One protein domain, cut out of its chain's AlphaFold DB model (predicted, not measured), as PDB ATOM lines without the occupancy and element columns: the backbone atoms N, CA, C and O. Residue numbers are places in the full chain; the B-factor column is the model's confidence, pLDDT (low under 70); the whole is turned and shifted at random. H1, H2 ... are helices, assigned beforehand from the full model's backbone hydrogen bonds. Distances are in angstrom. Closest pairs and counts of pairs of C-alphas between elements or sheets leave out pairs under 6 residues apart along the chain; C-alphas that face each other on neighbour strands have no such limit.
ATOM      1  N   LEU A   2     505.831 298.011 400.002       85.12
ATOM      2  CA  LEU A   2     507.064 298.789 399.765       85.12
ATOM      3  C   LEU A   2     508.377 298.000 399.962       85.12
ATOM      4  O   LEU A   2     509.240 298.025 399.096       85.12
ATOM      5  N   ARG A   3     508.503 297.234 401.056       83.88
ATOM      6  CA  ARG A   3     509.697 296.405 401.316       83.88
ATOM      7  C   ARG A   3     509.976 295.381 400.210       83.88
ATOM      8  O   ARG A   3     511.123 295.222 399.827       83.88
ATOM      9  N   LEU A   4     508.935 294.740 399.673       82.62
ATOM     10  CA  LEU A   4     509.071 293.778 398.574       82.62
ATOM     11  C   LEU A   4     509.561 294.467 397.297       82.62
ATOM     12  O   LEU A   4     510.442 293.945 396.627       82.62
ATOM     13  N   LEU A   5     509.019 295.649 396.987       86.38
ATOM     14  CA  LEU A   5     509.423 296.426 395.815       86.38
ATOM     15  C   LEU A   5     510.887 296.867 395.905       86.38
ATOM     16  O   LEU A   5     511.616 296.731 394.931       86.38
ATOM     17  N   ILE A   6     511.334 297.316 397.083       88.06
ATOM     18  CA  ILE A   6     512.744 297.658 397.322       88.06
ATOM     19  C   ILE A   6     513.632 296.424 397.129       88.06
ATOM     20  O   ILE A   6     514.649 296.509 396.451       88.06
ATOM     21  N   THR A   7     513.251 295.268 397.681       85.94
ATOM     22  CA  THR A   7     514.021 294.030 397.498       85.94
ATOM     23  C   THR A   7     514.116 293.639 396.022       85.94
ATOM     24  O   THR A   7     515.209 293.355 395.545       85.94
ATOM     25  N   LEU A   8     513.006 293.673 395.279       87.50
ATOM     26  CA  LEU A   8     512.995 293.344 393.850       87.50
ATOM     27  C   LEU A   8     513.805 294.338 393.010       87.50
ATOM     28  O   LEU A   8     514.498 293.918 392.086       87.50
ATOM     29  N   ALA A   9     513.782 295.627 393.359       91.56
ATOM     30  CA  ALA A   9     514.579 296.649 392.685       91.56
ATOM     31  C   ALA A   9     516.087 296.365 392.768       91.56
ATOM     32  O   ALA A   9     516.811 296.672 391.828       91.56
ATOM     33  N   TRP A  10     516.553 295.734 393.853       91.75
ATOM     34  CA  TRP A  10     517.948 295.309 393.995       91.75
ATOM     35  C   TRP A  10     518.271 293.997 393.273       91.75
ATOM     36  O   TRP A  10     519.395 293.833 392.807       91.75
ATOM     37  N   VAL A  11     517.312 293.077 393.135       91.75
ATOM     38  CA  VAL A  11     517.535 291.781 392.461       91.75
ATOM     39  C   VAL A  11     517.886 291.962 390.983       91.75
ATOM     40  O   VAL A  11     518.755 291.258 390.469       91.75
ATOM     41  N   VAL A  12     517.239 292.914 390.305       91.12
ATOM     42  CA  VAL A  12     517.445 293.158 388.870       91.12
ATOM     43  C   VAL A  12     518.915 293.474 388.542       91.12
ATOM     44  O   VAL A  12     519.500 292.704 387.779       91.12
ATOM     45  N   PRO A  13     519.557 294.511 389.124       95.00
ATOM     46  CA  PRO A  13     520.970 294.796 388.873       95.00
ATOM     47  C   PRO A  13     521.921 293.795 389.544       95.00
ATOM     48  O   PRO A  13     523.024 293.581 389.045       95.00
ATOM     49  N   ALA A  14     521.522 293.162 390.654       95.56
ATOM     50  CA  ALA A  14     522.371 292.190 391.337       95.56
ATOM     51  C   ALA A  14     522.599 290.916 390.515       95.56
ATOM     52  O   ALA A  14     523.671 290.333 390.619       95.56
ATOM     53  N   GLY A  15     521.636 290.489 389.691       96.44
ATOM     54  CA  GLY A  15     521.754 289.257 388.901       96.44
ATOM     55  C   GLY A  15     522.985 289.218 387.995       96.44
ATOM     56  O   GLY A  15     523.829 288.341 388.185       96.44
ATOM     57  N   PRO A  16     523.156 290.164 387.054       95.81
ATOM     58  CA  PRO A  16     524.314 290.179 386.163       95.81
ATOM     59  C   PRO A  16     525.633 290.334 386.922       95.81
ATOM     60  O   PRO A  16     526.582 289.600 386.661       95.81
ATOM     61  N   VAL A  17     525.676 291.229 387.918       97.19
ATOM     62  CA  VAL A  17     526.872 291.447 388.750       97.19
ATOM     63  C   VAL A  17     527.268 290.162 389.467       97.19
ATOM     64  O   VAL A  17     528.425 289.755 389.415       97.19
ATOM     65  N   LEU A  18     526.311 289.493 390.107       97.56
ATOM     66  CA  LEU A  18     526.577 288.271 390.847       97.56
ATOM     67  C   LEU A  18     526.931 287.113 389.911       97.56
ATOM     68  O   LEU A  18     527.800 286.321 390.249       97.56
ATOM     69  N   THR A  19     526.334 287.050 388.719       97.50
ATOM     70  CA  THR A  19     526.684 286.045 387.704       97.50
ATOM     71  C   THR A  19     528.158 286.174 387.310       97.50
ATOM     72  O   THR A  19     528.863 285.170 387.255       97.50
ATOM     73  N   LEU A  20     528.647 287.405 387.120       96.50
ATOM     74  CA  LEU A  20     530.055 287.685 386.824       96.50
ATOM     75  C   LEU A  20     530.976 287.423 388.024       96.50
ATOM     76  O   LEU A  20     532.061 286.877 387.856       96.50
ATOM     77  N   VAL A  21     530.554 287.756 389.246       97.38
ATOM     78  CA  VAL A  21     531.313 287.409 390.466       97.38
ATOM     79  C   VAL A  21     531.437 285.889 390.622       97.38
ATOM     80  O   VAL A  21     532.477 285.390 391.045       97.38
ATOM     81  N   LEU A  22     530.402 285.146 390.231       97.06
ATOM     82  CA  LEU A  22     530.365 283.684 390.233       97.06
ATOM     83  C   LEU A  22     531.068 283.052 389.021       97.06
ATOM     84  O   LEU A  22     531.021 281.835 388.869       97.06
ATOM     85  N   TYR A  23     531.770 283.824 388.188       96.25
ATOM     86  CA  TYR A  23     532.517 283.294 387.043       96.25
ATOM     87  C   TYR A  23     533.413 282.084 387.374       96.25
ATOM     88  O   TYR A  23     533.341 281.090 386.646       96.25
ATOM     89  N   PRO A  24     534.190 282.072 388.480       96.44
ATOM     90  CA  PRO A  24     534.995 280.902 388.838       96.44
ATOM     91  C   PRO A  24     534.145 279.656 389.119       96.44
ATOM     92  O   PRO A  24     534.551 278.544 388.792       96.44
ATOM     93  N   PHE A  25     532.957 279.838 389.698       97.56
ATOM     94  CA  PHE A  25     532.020 278.751 389.966       97.56
ATOM     95  C   PHE A  25     531.434 278.183 388.669       97.56
ATOM     96  O   PHE A  25     531.387 276.965 388.518       97.56
ATOM     97  N   TRP A  26     531.049 279.036 387.716       97.44
ATOM     98  CA  TRP A  26     530.546 278.594 386.410       97.44
ATOM     99  C   TRP A  26     531.607 277.825 385.625       97.44
ATOM    100  O   TRP A  26     531.323 276.757 385.092       97.44
ATOM    101  N   SER A  27     532.850 278.314 385.627       96.06
ATOM    102  CA  SER A  27     533.971 277.620 384.988       96.06
ATOM    103  C   SER A  27     534.239 276.251 385.623       96.06
ATOM    104  O   SER A  27     534.450 275.269 384.913       96.06
ATOM    105  N   TRP A  28     534.179 276.158 386.955       97.31
ATOM    106  CA  TRP A  28     534.290 274.882 387.662       97.31
ATOM    107  C   TRP A  28     533.132 273.929 387.331       97.31
ATOM    108  O   TRP A  28     533.365 272.749 387.075       97.31
ATOM    109  N   TRP A  29     531.895 274.428 387.301       96.75
ATOM    110  CA  TRP A  29     530.712 273.627 386.983       96.75
ATOM    111  C   TRP A  29     530.804 273.015 385.586       96.75
ATOM    112  O   TRP A  29     530.564 271.817 385.421       96.75
ATOM    113  N   GLU A  30     531.193 273.811 384.594       97.00
ATOM    114  CA  GLU A  30     531.425 273.333 383.235       97.00
ATOM    115  C   GLU A  30     532.511 272.257 383.197       97.00
ATOM    116  O   GLU A  30     532.297 271.196 382.617       97.00
ATOM    117  N   ALA A  31     533.633 272.465 383.890       96.44
ATOM    118  CA  ALA A  31     534.701 271.472 383.959       96.44
ATOM    119  C   ALA A  31     534.243 270.145 384.597       96.44
ATOM    120  O   ALA A  31     534.702 269.075 384.201       96.44
ATOM    121  N   CYS A  32     533.337 270.196 385.577       97.56
ATOM    122  CA  CYS A  32     532.824 269.006 386.255       97.56
ATOM    123  C   CYS A  32     531.697 268.292 385.498       97.56
ATOM    124  O   CYS A  32     531.565 267.076 385.620       97.56
ATOM    125  N   THR A  33     530.859 269.029 384.770       96.56
ATOM    126  CA  THR A  33     529.624 268.493 384.169       96.56
ATOM    127  C   THR A  33     529.682 268.378 382.650       96.56
ATOM    128  O   THR A  33     528.867 267.668 382.065       96.56
ATOM    129  N   GLY A  34     530.617 269.076 382.005       94.69
ATOM    130  CA  GLY A  34     530.663 269.262 380.556       94.69
ATOM    131  C   GLY A  34     529.563 270.180 380.015       94.69
ATOM    132  O   GLY A  34     529.399 270.268 378.801       94.69
ATOM    133  N   TRP A  35     528.781 270.831 380.883       95.19
ATOM    134  CA  TRP A  35     527.682 271.695 380.463       95.19
ATOM    135  C   TRP A  35     528.175 273.132 380.269       95.19
ATOM    136  O   TRP A  35     528.678 273.745 381.213       95.19
ATOM    137  N   GLU A  36     528.030 273.661 379.052       94.62
ATOM    138  CA  GLU A  36     528.542 274.982 378.664       94.62
ATOM    139  C   GLU A  36     527.984 276.085 379.575       94.62
ATOM    140  O   GLU A  36     526.799 276.413 379.526       94.62
ATOM    141  N   SER A  37     528.845 276.639 380.427       94.88
ATOM    142  CA  SER A  37     528.525 277.662 381.431       94.88
ATOM    143  C   SER A  37     529.260 278.968 381.148       94.88
ATOM    144  O   SER A  37     528.776 280.041 381.499       94.88
ATOM    145  N   VAL A  38     530.432 278.887 380.522       93.31
ATOM    146  CA  VAL A  38     531.313 279.997 380.181       93.31
ATOM    147  C   VAL A  38     531.624 279.915 378.687       93.31
ATOM    148  O   VAL A  38     532.584 279.280 378.261       93.31
ATOM    149  N   GLY A  39     530.791 280.571 377.881       83.56
ATOM    150  CA  GLY A  39     530.981 280.666 376.437       83.56
ATOM    151  C   GLY A  39     532.020 281.724 376.042       83.56
ATOM    152  O   GLY A  39     532.595 282.431 376.874       83.56
ATOM    153  N   HIS A  40     532.217 281.907 374.732       80.81
ATOM    154  CA  HIS A  40     533.197 282.860 374.181       80.81
ATOM    155  C   HIS A  40     533.012 284.318 374.638       80.81
ATOM    156  O   HIS A  40     533.965 285.094 374.612       80.81
ATOM    157  N   SER A  41     531.799 284.706 375.030       86.50
ATOM    158  CA  SER A  41     531.464 286.075 375.446       86.50
ATOM    159  C   SER A  41     531.220 286.211 376.952       86.50
ATOM    160  O   SER A  41     530.731 287.246 377.398       86.50
ATOM    161  N   GLY A  42     531.572 285.190 377.739       90.81
ATOM    162  CA  GLY A  42     531.326 285.132 379.177       90.81
ATOM    163  C   GLY A  42     530.255 284.101 379.545       90.81
ATOM    164  O   GLY A  42     530.050 283.144 378.798       90.81
ATOM    165  N   PRO A  43     529.588 284.255 380.705       96.31
ATOM    166  CA  PRO A  43     528.608 283.281 381.169       96.31
ATOM    167  C   PRO A  43     527.480 283.055 380.157       96.31
ATOM    168  O   PRO A  43     527.015 284.006 379.529       96.31
ATOM    169  N   ALA A  44     527.025 281.813 380.027       95.75
ATOM    170  CA  ALA A  44     525.875 281.466 379.198       95.75
ATOM    171  C   ALA A  44     524.562 282.017 379.792       95.75
ATOM    172  O   ALA A  44     524.463 282.270 380.996       95.75
ATOM    173  N   ASP A  45     523.517 282.143 378.967       94.81
ATOM    174  CA  ASP A  45     522.215 282.707 379.368       94.81
ATOM    175  C   ASP A  45     521.622 282.027 380.610       94.81
ATOM    176  O   ASP A  45     521.056 282.677 381.497       94.81
ATOM    177  N   TRP A  46     521.786 280.707 380.717       95.44
ATOM    178  CA  TRP A  46     521.247 279.952 381.839       95.44
ATOM    179  C   TRP A  46     521.956 280.272 383.161       95.44
ATOM    180  O   TRP A  46     521.313 280.189 384.206       95.44
ATOM    181  N   CYS A  47     523.227 280.695 383.149       96.62
ATOM    182  CA  CYS A  47     523.938 281.118 384.360       96.62
ATOM    183  C   CYS A  47     523.281 282.362 384.968       96.62
ATOM    184  O   CYS A  47     523.110 282.456 386.187       96.62
ATOM    185  N   TYR A  48     522.831 283.292 384.122       96.12
ATOM    186  CA  TYR A  48     522.076 284.459 384.568       96.12
ATOM    187  C   TYR A  48     520.702 284.062 385.108       96.12
ATOM    188  O   TYR A  48     520.324 284.488 386.202       96.12
ATOM    189  N   LEU A  49     519.968 283.205 384.386       96.75
ATOM    190  CA  LEU A  49     518.666 282.701 384.835       96.75
ATOM    191  C   LEU A  49     518.771 281.981 386.185       96.75
ATOM    192  O   LEU A  49     517.975 282.249 387.085       96.75
ATOM    193  N   ALA A  50     519.777 281.121 386.354       96.94
ATOM    194  CA  ALA A  50     520.052 280.420 387.601       96.94
ATOM    195  C   ALA A  50     520.356 281.405 388.738       96.94
ATOM    196  O   ALA A  50     519.775 281.303 389.821       96.94
ATOM    197  N   THR A  51     521.201 282.408 388.485       97.75
ATOM    198  CA  THR A  51     521.545 283.434 389.479       97.75
ATOM    199  C   THR A  51     520.321 284.243 389.906       97.75
ATOM    200  O   THR A  51     520.081 284.417 391.103       97.75
ATOM    201  N   TRP A  52     519.498 284.702 388.957       96.88
ATOM    202  CA  TRP A  52     518.252 285.402 389.274       96.88
ATOM    203  C   TRP A  52     517.264 284.515 390.025       96.88
ATOM    204  O   TRP A  52     516.653 284.985 390.984       96.88
ATOM    205  N   ALA A  53     517.119 283.244 389.645       97.38
ATOM    206  CA  ALA A  53     516.241 282.308 390.340       97.38
ATOM    207  C   ALA A  53     516.649 282.150 391.814       97.38
ATOM    208  O   ALA A  53     515.800 282.243 392.703       97.38
ATOM    209  N   VAL A  54     517.949 281.997 392.086       96.75
ATOM    210  CA  VAL A  54     518.483 281.929 393.455       96.75
ATOM    211  C   VAL A  54     518.246 283.240 394.207       96.75
ATOM    212  O   VAL A  54     517.748 283.213 395.332       96.75
ATOM    213  N   LEU A  55     518.531 284.395 393.599       95.69
ATOM    214  CA  LEU A  55     518.293 285.700 394.227       95.69
ATOM    215  C   LEU A  55     516.815 285.927 394.570       95.69
ATOM    216  O   LEU A  55     516.504 286.397 395.665       95.69
ATOM    217  N   LEU A  56     515.898 285.565 393.669       94.75
ATOM    218  CA  LEU A  56     514.455 285.647 393.902       94.75
ATOM    219  C   LEU A  56     514.011 284.703 395.024       94.75
ATOM    220  O   LEU A  56     513.216 285.105 395.876       94.75
ATOM    221  N   ALA A  57     514.552 283.483 395.076       94.81
ATOM    222  CA  ALA A  57     514.280 282.541 396.158       94.81
ATOM    223  C   ALA A  57     514.762 283.084 397.514       94.81
ATOM    224  O   ALA A  57     514.011 283.062 398.490       94.81
ATOM    225  N   VAL A  58     515.973 283.645 397.578       93.06
ATOM    226  CA  VAL A  58     516.508 284.279 398.794       93.06
ATOM    227  C   VAL A  58     515.651 285.475 399.207       93.06
ATOM    228  O   VAL A  58     515.250 285.568 400.368       93.06
ATOM    229  N   ALA A  59     515.304 286.362 398.270       90.81
ATOM    230  CA  ALA A  59     514.423 287.500 398.525       90.81
ATOM    231  C   ALA A  59     513.073 287.049 399.105       90.81
ATOM    232  O   ALA A  59     512.605 287.591 400.111       90.81
ATOM    233  N   TRP A  60     512.473 286.014 398.519       90.31
ATOM    234  CA  TRP A  60     511.236 285.421 399.008       90.31
ATOM    235  C   TRP A  60     511.384 284.895 400.441       90.31
ATOM    236  O   TRP A  60     510.620 285.298 401.321       90.31
ATOM    237  N   LEU A  61     512.409 284.085 400.724       90.88
ATOM    238  CA  LEU A  61     512.668 283.537 402.063       90.88
ATOM    239  C   LEU A  61     512.893 284.631 403.118       90.88
ATOM    240  O   LEU A  61     512.354 284.549 404.227       90.88
ATOM    241  N   VAL A  62     513.627 285.692 402.777       87.44
ATOM    242  CA  VAL A  62     513.825 286.853 403.658       87.44
ATOM    243  C   VAL A  62     512.489 287.532 403.966       87.44
ATOM    244  O   VAL A  62     512.210 287.869 405.118       87.44
ATOM    245  N   THR A  63     511.603 287.681 402.978       85.50
ATOM    246  CA  THR A  63     510.279 288.267 403.236       85.50
ATOM    247  C   THR A  63     509.383 287.366 404.086       85.50
ATOM    248  O   THR A  63     508.658 287.875 404.942       85.50
ATOM    249  N   LEU A  64     509.445 286.041 403.912       87.69
ATOM    250  CA  LEU A  64     508.686 285.090 404.729       87.69
ATOM    251  C   LEU A  64     509.149 285.096 406.188       87.69
ATOM    252  O   LEU A  64     508.328 285.150 407.103       87.69
ATOM    253  N   THR A  65     510.461 285.074 406.416       86.12
ATOM    254  CA  THR A  65     511.042 285.101 407.767       86.12
ATOM    255  C   THR A  65     510.768 286.428 408.475       86.12
ATOM    256  O   THR A  65     510.420 286.428 409.654       86.12
ATOM    257  N   ALA A  66     510.823 287.554 407.754       81.50
ATOM    258  CA  ALA A  66     510.465 288.863 408.294       81.50
ATOM    259  C   ALA A  66     508.988 288.954 408.709       81.50
ATOM    260  O   ALA A  66     508.682 289.586 409.716       81.50
ATOM    261  N   ARG A  67     508.073 288.303 407.973       80.19
ATOM    262  CA  ARG A  67     506.652 288.217 408.356       80.19
ATOM    263  C   ARG A  67     506.452 287.393 409.627       80.19
ATOM    264  O   ARG A  67     505.703 287.818 410.493       80.19
ATOM    265  N   ARG A  68     507.150 286.260 409.759       80.12
ATOM    266  CA  ARG A  68     507.053 285.385 410.944       80.12
ATOM    267  C   ARG A  68     507.534 286.043 412.236       80.12
ATOM    268  O   ARG A  68     507.056 285.678 413.294       80.12
ATOM    269  N   ARG A  69     508.485 286.980 412.163       76.69
ATOM    270  CA  ARG A  69     508.999 287.706 413.340       76.69
ATOM    271  C   ARG A  69     508.110 288.866 413.796       76.69
ATOM    272  O   ARG A  69     508.350 289.405 414.867       76.69
ATOM    273  N   ALA A  70     507.172 289.304 412.959       71.38
ATOM    274  CA  ALA A  70     506.332 290.473 413.211       71.38
ATOM    275  C   ALA A  70     504.899 290.118 413.651       71.38
ATOM    276  O   ALA A  70     504.102 291.031 413.851       71.38
TER     277      ALA A  70
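What this domain is: This is residues 2 to 70 of the 71 residues of an uncharacterized protein of Variovorax guangxiensis (UniProt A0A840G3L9). What shape is this? Helices H1 and H3 run opposite ways as a narrow V, open toward Leu 2 and Ala 70; shorter H2 and the link after it form a head at the other end. What builds it? The printed part has 69 residues with three named helices, H1, H2, H3 in order, and no named strand: all helix. How large? It is a loose rod of 46 by 21 by 15 A, radius of gyration of the C-alphas 14.6 A.

How they stand to each other: What does the first helix touch? H1, residues 2 to 21, kinks 46 degrees near residue 15 and touches H3, residues 45 to 68; their closest C-alphas, Gly 15 and Trp 52, are 5.2 A apart. They run opposite ways at a shallow tilt of 34 degrees, only just short of steep. And the second? H2, residues 23 to 33, meets H1 only through their link and is close but not clearly touching H3; the closest C-alphas, Trp 26 and Cys 47, are 7.4 A apart. Are backbones regularly paired? Every O i to N i+4 pair is within hydrogen-bond range in H2 and H3, 13 of 16 in H1.

Where its parts are: Where does H1 begin? At C-alpha 2, (507.064, 298.789, 399.765); it spans 28.4 A. Where does H3 end? At C-alpha 68, (507.053, 285.385, 410.944), after 35.1 A.

The domain as a whole: Which link is long? H2 to H3. Any cut or low confidence? The printed part has no cut, and no printed residue is under 70.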